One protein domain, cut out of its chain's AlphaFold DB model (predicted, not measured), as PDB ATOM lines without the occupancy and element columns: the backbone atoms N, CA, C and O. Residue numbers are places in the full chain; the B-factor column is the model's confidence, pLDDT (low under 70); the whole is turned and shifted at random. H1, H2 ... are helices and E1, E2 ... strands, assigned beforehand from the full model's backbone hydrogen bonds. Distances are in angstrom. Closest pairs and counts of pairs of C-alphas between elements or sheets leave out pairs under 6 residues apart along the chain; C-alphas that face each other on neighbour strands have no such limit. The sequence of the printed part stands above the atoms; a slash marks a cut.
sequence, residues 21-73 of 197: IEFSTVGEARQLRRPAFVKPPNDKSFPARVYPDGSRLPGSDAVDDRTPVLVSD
ATOM      1  N   ILE A  21     125.414 188.798 203.099       98.38
ATOM      2  CA  ILE A  21     125.892 188.746 204.478       98.38
ATOM      3  C   ILE A  21     124.731 189.131 205.384       98.38
ATOM      4  O   ILE A  21     124.216 190.242 205.321       98.38
ATOM      5  N   GLU A  22     124.350 188.216 206.260       97.94
ATOM      6  CA  GLU A  22     123.284 188.400 207.232       97.94
ATOM      7  C   GLU A  22     123.887 188.533 208.630       97.94
ATOM      8  O   GLU A  22     124.737 187.734 209.036       97.94
ATOM      9  N   PHE A  23     123.422 189.528 209.385       98.00
ATOM     10  CA  PHE A  23     123.667 189.620 210.818       98.00
ATOM     11  C   PHE A  23     122.523 188.936 211.568       98.00
ATOM     12  O   PHE A  23     121.362 189.313 211.422       98.00
ATOM     13  N   SER A  24     122.851 187.908 212.342       97.06
ATOM     14  CA  SER A  24     121.888 187.034 213.015       97.06
ATOM     15  C   SER A  24     122.483 186.551 214.343       97.06
ATOM     16  O   SER A  24     123.423 187.144 214.879       97.06
ATOM     17  N   THR A  25     121.939 185.480 214.902       96.88
ATOM     18  CA  THR A  25     122.367 184.873 216.159       96.88
ATOM     19  C   THR A  25     122.782 183.418 215.947       96.88
ATOM     20  O   THR A  25     122.355 182.768 214.990       96.88
ATOM     21  N   VAL A  26     123.614 182.864 216.837       95.94
ATOM     22  CA  VAL A  26     124.012 181.447 216.752       95.94
ATOM     23  C   VAL A  26     122.785 180.526 216.771       95.94
ATOM     24  O   VAL A  26     122.742 179.547 216.023       95.94
ATOM     25  N   GLY A  27     121.774 180.832 217.591       96.56
ATOM     26  CA  GLY A  27     120.544 180.043 217.695       96.56
ATOM     27  C   GLY A  27     119.782 179.947 216.370       96.56
ATOM     28  O   GLY A  27     119.349 178.859 215.977       96.56
ATOM     29  N   GLU A  28     119.684 181.060 215.644       97.56
ATOM     30  CA  GLU A  28     119.090 181.119 214.304       97.56
ATOM     31  C   GLU A  28     119.975 180.421 213.263       97.56
ATOM     32  O   GLU A  28     119.488 179.595 212.488       97.56
ATOM     33  N   ALA A  29     121.291 180.656 213.292       97.25
ATOM     34  CA  ALA A  29     122.238 180.031 212.370       97.25
ATOM     35  C   ALA A  29     122.261 178.492 212.490       97.25
ATOM     36  O   ALA A  29     122.458 177.792 211.494       97.25
ATOM     37  N   ARG A  30     121.969 177.925 213.670       97.00
ATOM     38  CA  ARG A  30     121.798 176.467 213.845       97.00
ATOM     39  C   ARG A  30     120.610 175.890 213.063       97.00
ATOM     40  O   ARG A  30     120.560 174.684 212.807       97.00
ATOM     41  N   GLN A  31     119.661 176.724 212.636       97.00
ATOM     42  CA  GLN A  31     118.527 176.301 211.809       97.00
ATOM     43  C   GLN A  31     118.845 176.230 210.313       97.00
ATOM     44  O   GLN A  31     118.025 175.722 209.545       97.00
ATOM     45  N   LEU A  32     120.039 176.656 209.886       96.81
ATOM     46  CA  LEU A  32     120.452 176.557 208.490       96.81
ATOM     47  C   LEU A  32     120.436 175.100 208.003       96.81
ATOM     48  O   LEU A  32     120.871 174.175 208.693       96.81
ATOM     49  N   ARG A  33     119.928 174.910 206.783       97.00
ATOM     50  CA  ARG A  33     119.864 173.619 206.066       97.00
ATOM     51  C   ARG A  33     120.707 173.619 204.789       97.00
ATOM     52  O   ARG A  33     120.504 172.791 203.907       97.00
ATOM     53  N   ARG A  34     121.624 174.578 204.687       96.81
ATOM     54  CA  ARG A  34     122.551 174.769 203.573       96.81
ATOM     55  C   ARG A  34     123.949 175.089 204.113       96.81
ATOM     56  O   ARG A  34     124.036 175.612 205.229       96.81
ATOM     57  N   PRO A  35     125.001 174.872 203.312       97.81
ATOM     58  CA  PRO A  35     126.323 175.375 203.637       97.81
ATOM     59  C   PRO A  35     126.333 176.900 203.769       97.81
ATOM     60  O   PRO A  35     125.602 177.597 203.062       97.81
ATOM     61  N   ALA A  36     127.158 177.410 204.678       97.88
ATOM     62  CA  ALA A  36     127.470 178.833 204.788       97.88
ATOM     63  C   ALA A  36     128.799 179.054 205.496       97.88
ATOM     64  O   ALA A  36     129.218 178.242 206.325       97.88
ATOM     65  N   PHE A  37     129.428 180.188 205.206       97.75
ATOM     66  CA  PHE A  37     130.487 180.704 206.054       97.75
ATOM     67  C   PHE A  37     129.853 181.394 207.265       97.75
ATOM     68  O   PHE A  37     129.028 182.293 207.103       97.75
ATOM     69  N   VAL A  38     130.206 180.954 208.473       97.56
ATOM     70  CA  VAL A  38     129.685 181.529 209.721       97.56
ATOM     71  C   VAL A  38     130.851 181.951 210.596       97.56
ATOM     72  O   VAL A  38     131.771 181.158 210.828       97.56
ATOM     73  N   LYS A  39     130.801 183.186 211.096       95.94
ATOM     74  CA  LYS A  39     131.788 183.713 212.039       95.94
ATOM     75  C   LYS A  39     131.148 184.595 213.112       95.94
ATOM     76  O   LYS A  39     130.133 185.235 212.830       95.94
ATOM     77  N   PRO A  40     131.744 184.684 214.311       93.31
ATOM     78  CA  PRO A  40     131.477 185.817 215.184       93.31
ATOM     79  C   PRO A  40     131.942 187.120 214.498       93.31
ATOM     80  O   PRO A  40     132.911 187.076 213.737       93.31
ATOM     81  N   PRO A  41     131.283 188.270 214.728       88.62
ATOM     82  CA  PRO A  41     131.646 189.513 214.051       88.62
ATOM     83  C   PRO A  41     133.016 190.060 214.447       88.62
ATOM     84  O   PRO A  41     133.842 190.306 213.575       88.62
ATOM     85  N   ASN A  42     133.255 190.216 215.753       81.25
ATOM     86  CA  ASN A  42     134.427 190.929 216.276       81.25
ATOM     87  C   ASN A  42     135.245 190.106 217.289       81.25
ATOM     88  O   ASN A  42     136.322 190.524 217.713       81.25
ATOM     89  N   ASP A  43     134.741 188.942 217.707       79.12
ATOM     90  CA  ASP A  43     135.426 188.051 218.642       79.12
ATOM     91  C   ASP A  43     135.823 186.724 217.978       79.12
ATOM     92  O   ASP A  43     135.529 186.450 216.817       79.12
ATOM     93  N   LYS A  44     136.557 185.896 218.724       81.00
ATOM     94  CA  LYS A  44     136.978 184.556 218.289       81.00
ATOM     95  C   LYS A  44     136.328 183.471 219.146       81.00
ATOM     96  O   LYS A  44     136.968 182.465 219.448       81.00
ATOM     97  N   SER A  45     135.082 183.689 219.574       82.50
ATOM     98  CA  SER A  45     134.335 182.762 220.437       82.50
ATOM     99  C   SER A  45     134.207 181.362 219.833       82.50
ATOM    100  O   SER A  45     134.197 180.376 220.568       82.50
ATOM    101  N   PHE A  46     134.180 181.249 218.503       88.88
ATOM    102  CA  PHE A  46     134.269 179.976 217.791       88.88
ATOM    103  C   PHE A  46     134.930 180.136 216.407       88.88
ATOM    104  O   PHE A  46     135.073 181.257 215.915       88.88
ATOM    105  N   PRO A  47     135.352 179.031 215.755       89.94
ATOM    106  CA  PRO A  47     136.046 179.103 214.474       89.94
ATOM    107  C   PRO A  47     135.185 179.707 213.358       89.94
ATOM    108  O   PRO A  47     134.118 179.177 213.032       89.94
ATOM    109  N   ALA A  48     135.704 180.755 212.723       93.69
ATOM    110  CA  ALA A  48     135.207 181.281 211.459       93.69
ATOM    111  C   ALA A  48     135.534 180.291 210.332       93.69
ATOM    112  O   ALA A  48     136.705 180.059 210.029       93.69
ATOM    113  N   ARG A  49     134.518 179.648 209.750       95.94
ATOM    114  CA  ARG A  49     134.707 178.666 208.669       95.94
ATOM    115  C   ARG A  49     133.420 178.419 207.898       95.94
ATOM    116  O   ARG A  49     132.338 178.840 208.302       95.94
ATOM    117  N   VAL A  50     133.542 177.647 206.825       97.12
ATOM    118  CA  VAL A  50     132.394 177.026 206.168       97.12
ATOM    119  C   VAL A  50     131.855 175.893 207.041       97.12
ATOM    120  O   VAL A  50     132.572 174.946 207.373       97.12
ATOM    121  N   TYR A  51     130.578 175.983 207.392       96.94
ATOM    122  CA  TYR A  51     129.817 174.914 208.024       96.94
ATOM    123  C   TYR A  51     128.932 174.248 206.962       96.94
ATOM    124  O   TYR A  51     128.266 174.968 206.216       96.94
ATOM    125  N   PRO A  52     128.898 172.901 206.869       96.56
ATOM    126  CA  PRO A  52     128.024 172.197 205.923       96.56
ATOM    127  C   PRO A  52     126.534 172.511 206.114       96.56
ATOM    128  O   PRO A  52     125.778 172.520 205.148       96.56
ATOM    129  N   ASP A  53     126.135 172.764 207.360       96.56
ATOM    130  CA  ASP A  53     124.805 173.191 207.780       96.56
ATOM    131  C   ASP A  53     124.867 173.685 209.243       96.56
ATOM    132  O   ASP A  53     125.905 173.573 209.911       96.56
ATOM    133  N   GLY A  54     123.750 174.210 209.757       95.69
ATOM    134  CA  GLY A  54     123.675 174.786 211.099       95.69
ATOM    135  C   GLY A  54     123.925 173.796 212.247       95.69
ATOM    136  O   GLY A  54     124.358 174.210 213.320       95.69
ATOM    137  N   SER A  55     123.741 172.485 212.043       95.19
ATOM    138  CA  SER A  55     123.963 171.462 213.083       95.19
ATOM    139  C   SER A  55     125.435 171.276 213.462       95.19
ATOM    140  O   SER A  55     125.745 170.612 214.451       95.19
ATOM    141  N   ARG A  56     126.358 171.838 212.671       95.50
ATOM    142  CA  ARG A  56     127.808 171.758 212.897       95.50
ATOM    143  C   ARG A  56     128.374 172.945 213.673       95.50
ATOM    144  O   ARG A  56     129.573 172.938 213.963       95.50
ATOM    145  N   LEU A  57     127.549 173.945 213.982       95.00
ATOM    146  CA  LEU A  57     127.913 175.043 214.877       95.00
ATOM    147  C   LEU A  57     128.040 174.536 216.326       95.00
ATOM    148  O   LEU A  57     127.431 173.519 216.664       95.00
ATOM    149  N   PRO A  58     128.813 175.223 217.192       92.94
ATOM    150  CA  PRO A  58     128.866 174.899 218.618       92.94
ATOM    151  C   PRO A  58     127.463 174.814 219.224       92.94
ATOM    152  O   PRO A  58     126.606 175.623 218.869       92.94
ATOM    153  N   GLY A  59     127.226 173.857 220.123       91.25
ATOM    154  CA  GLY A  59     125.948 173.686 220.822       91.25
ATOM    155  C   GLY A  59     125.649 174.812 221.817       91.25
ATOM    156  O   GLY A  59     126.510 175.647 222.105       91.25
ATOM    157  N   SER A  60     124.412 174.861 222.320       89.19
ATOM    158  CA  SER A  60     123.959 175.878 223.288       89.19
ATOM    159  C   SER A  60     124.632 175.758 224.659       89.19
ATOM    160  O   SER A  60     124.606 176.691 225.453       89.19
ATOM    161  N   ASP A  61     125.267 174.618 224.923       90.00
ATOM    162  CA  ASP A  61     126.137 174.362 226.067       90.00
ATOM    163  C   ASP A  61     127.501 175.065 225.959       90.00
ATOM    164  O   ASP A  61     128.144 175.304 226.980       90.00
ATOM    165  N   ALA A  62     127.935 175.409 224.742       89.88
ATOM    166  CA  ALA A  62     129.207 176.080 224.482       89.88
ATOM    167  C   ALA A  62     129.053 177.579 224.176       89.88
ATOM    168  O   ALA A  62     129.922 178.367 224.544       89.88
ATOM    169  N   VAL A  63     127.979 177.974 223.480       91.81
ATOM    170  CA  VAL A  63     127.739 179.364 223.055       91.81
ATOM    171  C   VAL A  63     126.257 179.717 223.205       91.81
ATOM    172  O   VAL A  63     125.404 178.983 222.697       91.81
ATOM    173  N   ASP A  64     125.971 180.845 223.872       93.06
ATOM    174  CA  ASP A  64     124.617 181.390 224.076       93.06
ATOM    175  C   ASP A  64     123.911 181.605 222.728       93.06
ATOM    176  O   ASP A  64     124.494 182.096 221.761       93.06
ATOM    177  N   ASP A  65     122.634 181.238 222.656       94.50
ATOM    178  CA  ASP A  65     121.852 181.296 221.419       94.50
ATOM    179  C   ASP A  65     121.744 182.710 220.846       94.50
ATOM    180  O   ASP A  65     121.584 182.850 219.638       94.50
ATOM    181  N   ARG A  66     121.850 183.743 221.686       94.81
ATOM    182  CA  ARG A  66     121.779 185.159 221.306       94.81
ATOM    183  C   ARG A  66     123.140 185.732 220.927       94.81
ATOM    184  O   ARG A  66     123.205 186.913 220.592       94.81
ATOM    185  N   THR A  67     124.222 184.951 221.002       94.31
ATOM    186  CA  THR A  67     125.540 185.399 220.546       94.31
ATOM    187  C   THR A  67     125.438 185.821 219.077       94.31
ATOM    188  O   THR A  67     124.979 185.023 218.253       94.31
ATOM    189  N   PRO A  68     125.830 187.059 218.729       95.81
ATOM    190  CA  PRO A  68     125.757 187.534 217.356       95.81
ATOM    191  C   PRO A  68     126.684 186.767 216.417       95.81
ATOM    192  O   PRO A  68     127.797 186.395 216.796       95.81
ATOM    193  N   VAL A  69     126.250 186.582 215.173       97.38
ATOM    194  CA  VAL A  69     127.047 185.984 214.095       97.38
ATOM    195  C   VAL A  69     126.812 186.698 212.775       97.38
ATOM    196  O   VAL A  69     125.744 187.257 212.531       97.38
ATOM    197  N   LEU A  70     127.808 186.608 211.903       98.12
ATOM    198  CA  LEU A  70     127.664 186.881 210.484       98.12
ATOM    199  C   LEU A  70     127.539 185.548 209.744       98.12
ATOM    200  O   LEU A  70     128.397 184.672 209.884       98.12
ATOM    201  N   VAL A  71     126.472 185.408 208.962       98.19
ATOM    202  CA  VAL A  71     126.239 184.289 208.043       98.19
ATOM    203  C   VAL A  71     126.404 184.822 206.629       98.19
ATOM    204  O   VAL A  71     125.754 185.793 206.264       98.19
ATOM    205  N   SER A  72     127.266 184.209 205.827       97.94
ATOM    206  CA  SER A  72     127.566 184.701 204.483       97.94
ATOM    207  C   SER A  72     127.588 183.582 203.452       97.94
ATOM    208  O   SER A  72     127.881 182.421 203.781       97.94
ATOM    209  N   ASP A  73     127.308 183.947 202.198       97.38
ATOM    210  CA  ASP A  73     127.644 183.099 201.060       97.38
ATOM    211  C   ASP A  73     129.137 182.750 201.072       97.38
ATOM    212  O   ASP A  73     129.997 183.493 201.555       97.38
TER     213      ASP A  73
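Overview. This is residues 21 to 73 of the 197 residues of the protein "R2K_2 domain-containing protein" of Streptomyces sp. NRRL WC-3618 (UniProt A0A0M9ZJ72). With little regular structure, this is a twisted sheet of four short strands, with short H1 over one face and the loop of residues 52 to 67 arching over that same side. The printed part has 53 residues, under half in named elements, ordered E1, H1, E2, E3, E4: mostly strand. The antiparallel sheet runs E1, E4, E2, E3. The whole is compact, with radius of gyration of the C-alphas 9.5 A and spans 22 by 20 by 16 A.

Arrangement. Start at E1, residues 21 to 25; beside E4, residues 68 to 72, find N 22 and O 71 2.8 A apart. H1, residues 26 to 29, is over E4, its height over the sheet 8.3 A; it is too short for any O i to N i+4 pair. At E2, residues 36 to 39, N 70 and O 39 are 2.9 A apart. E2 and E3, residues 49 to 51, form a hairpin, with N 51 and O 36 2.8 A apart.

Along the chain. Find C-alpha 21 at (125.892, 188.746, 204.478); E1 runs 12.8 A. E4 runs 13.3 A to C-alpha 72 at (127.566, 184.701, 204.483).

Size, cuts and confidence. The printed part has no cut; the link E3 to E4 is long. No printed residue is under 70 in pLDDT.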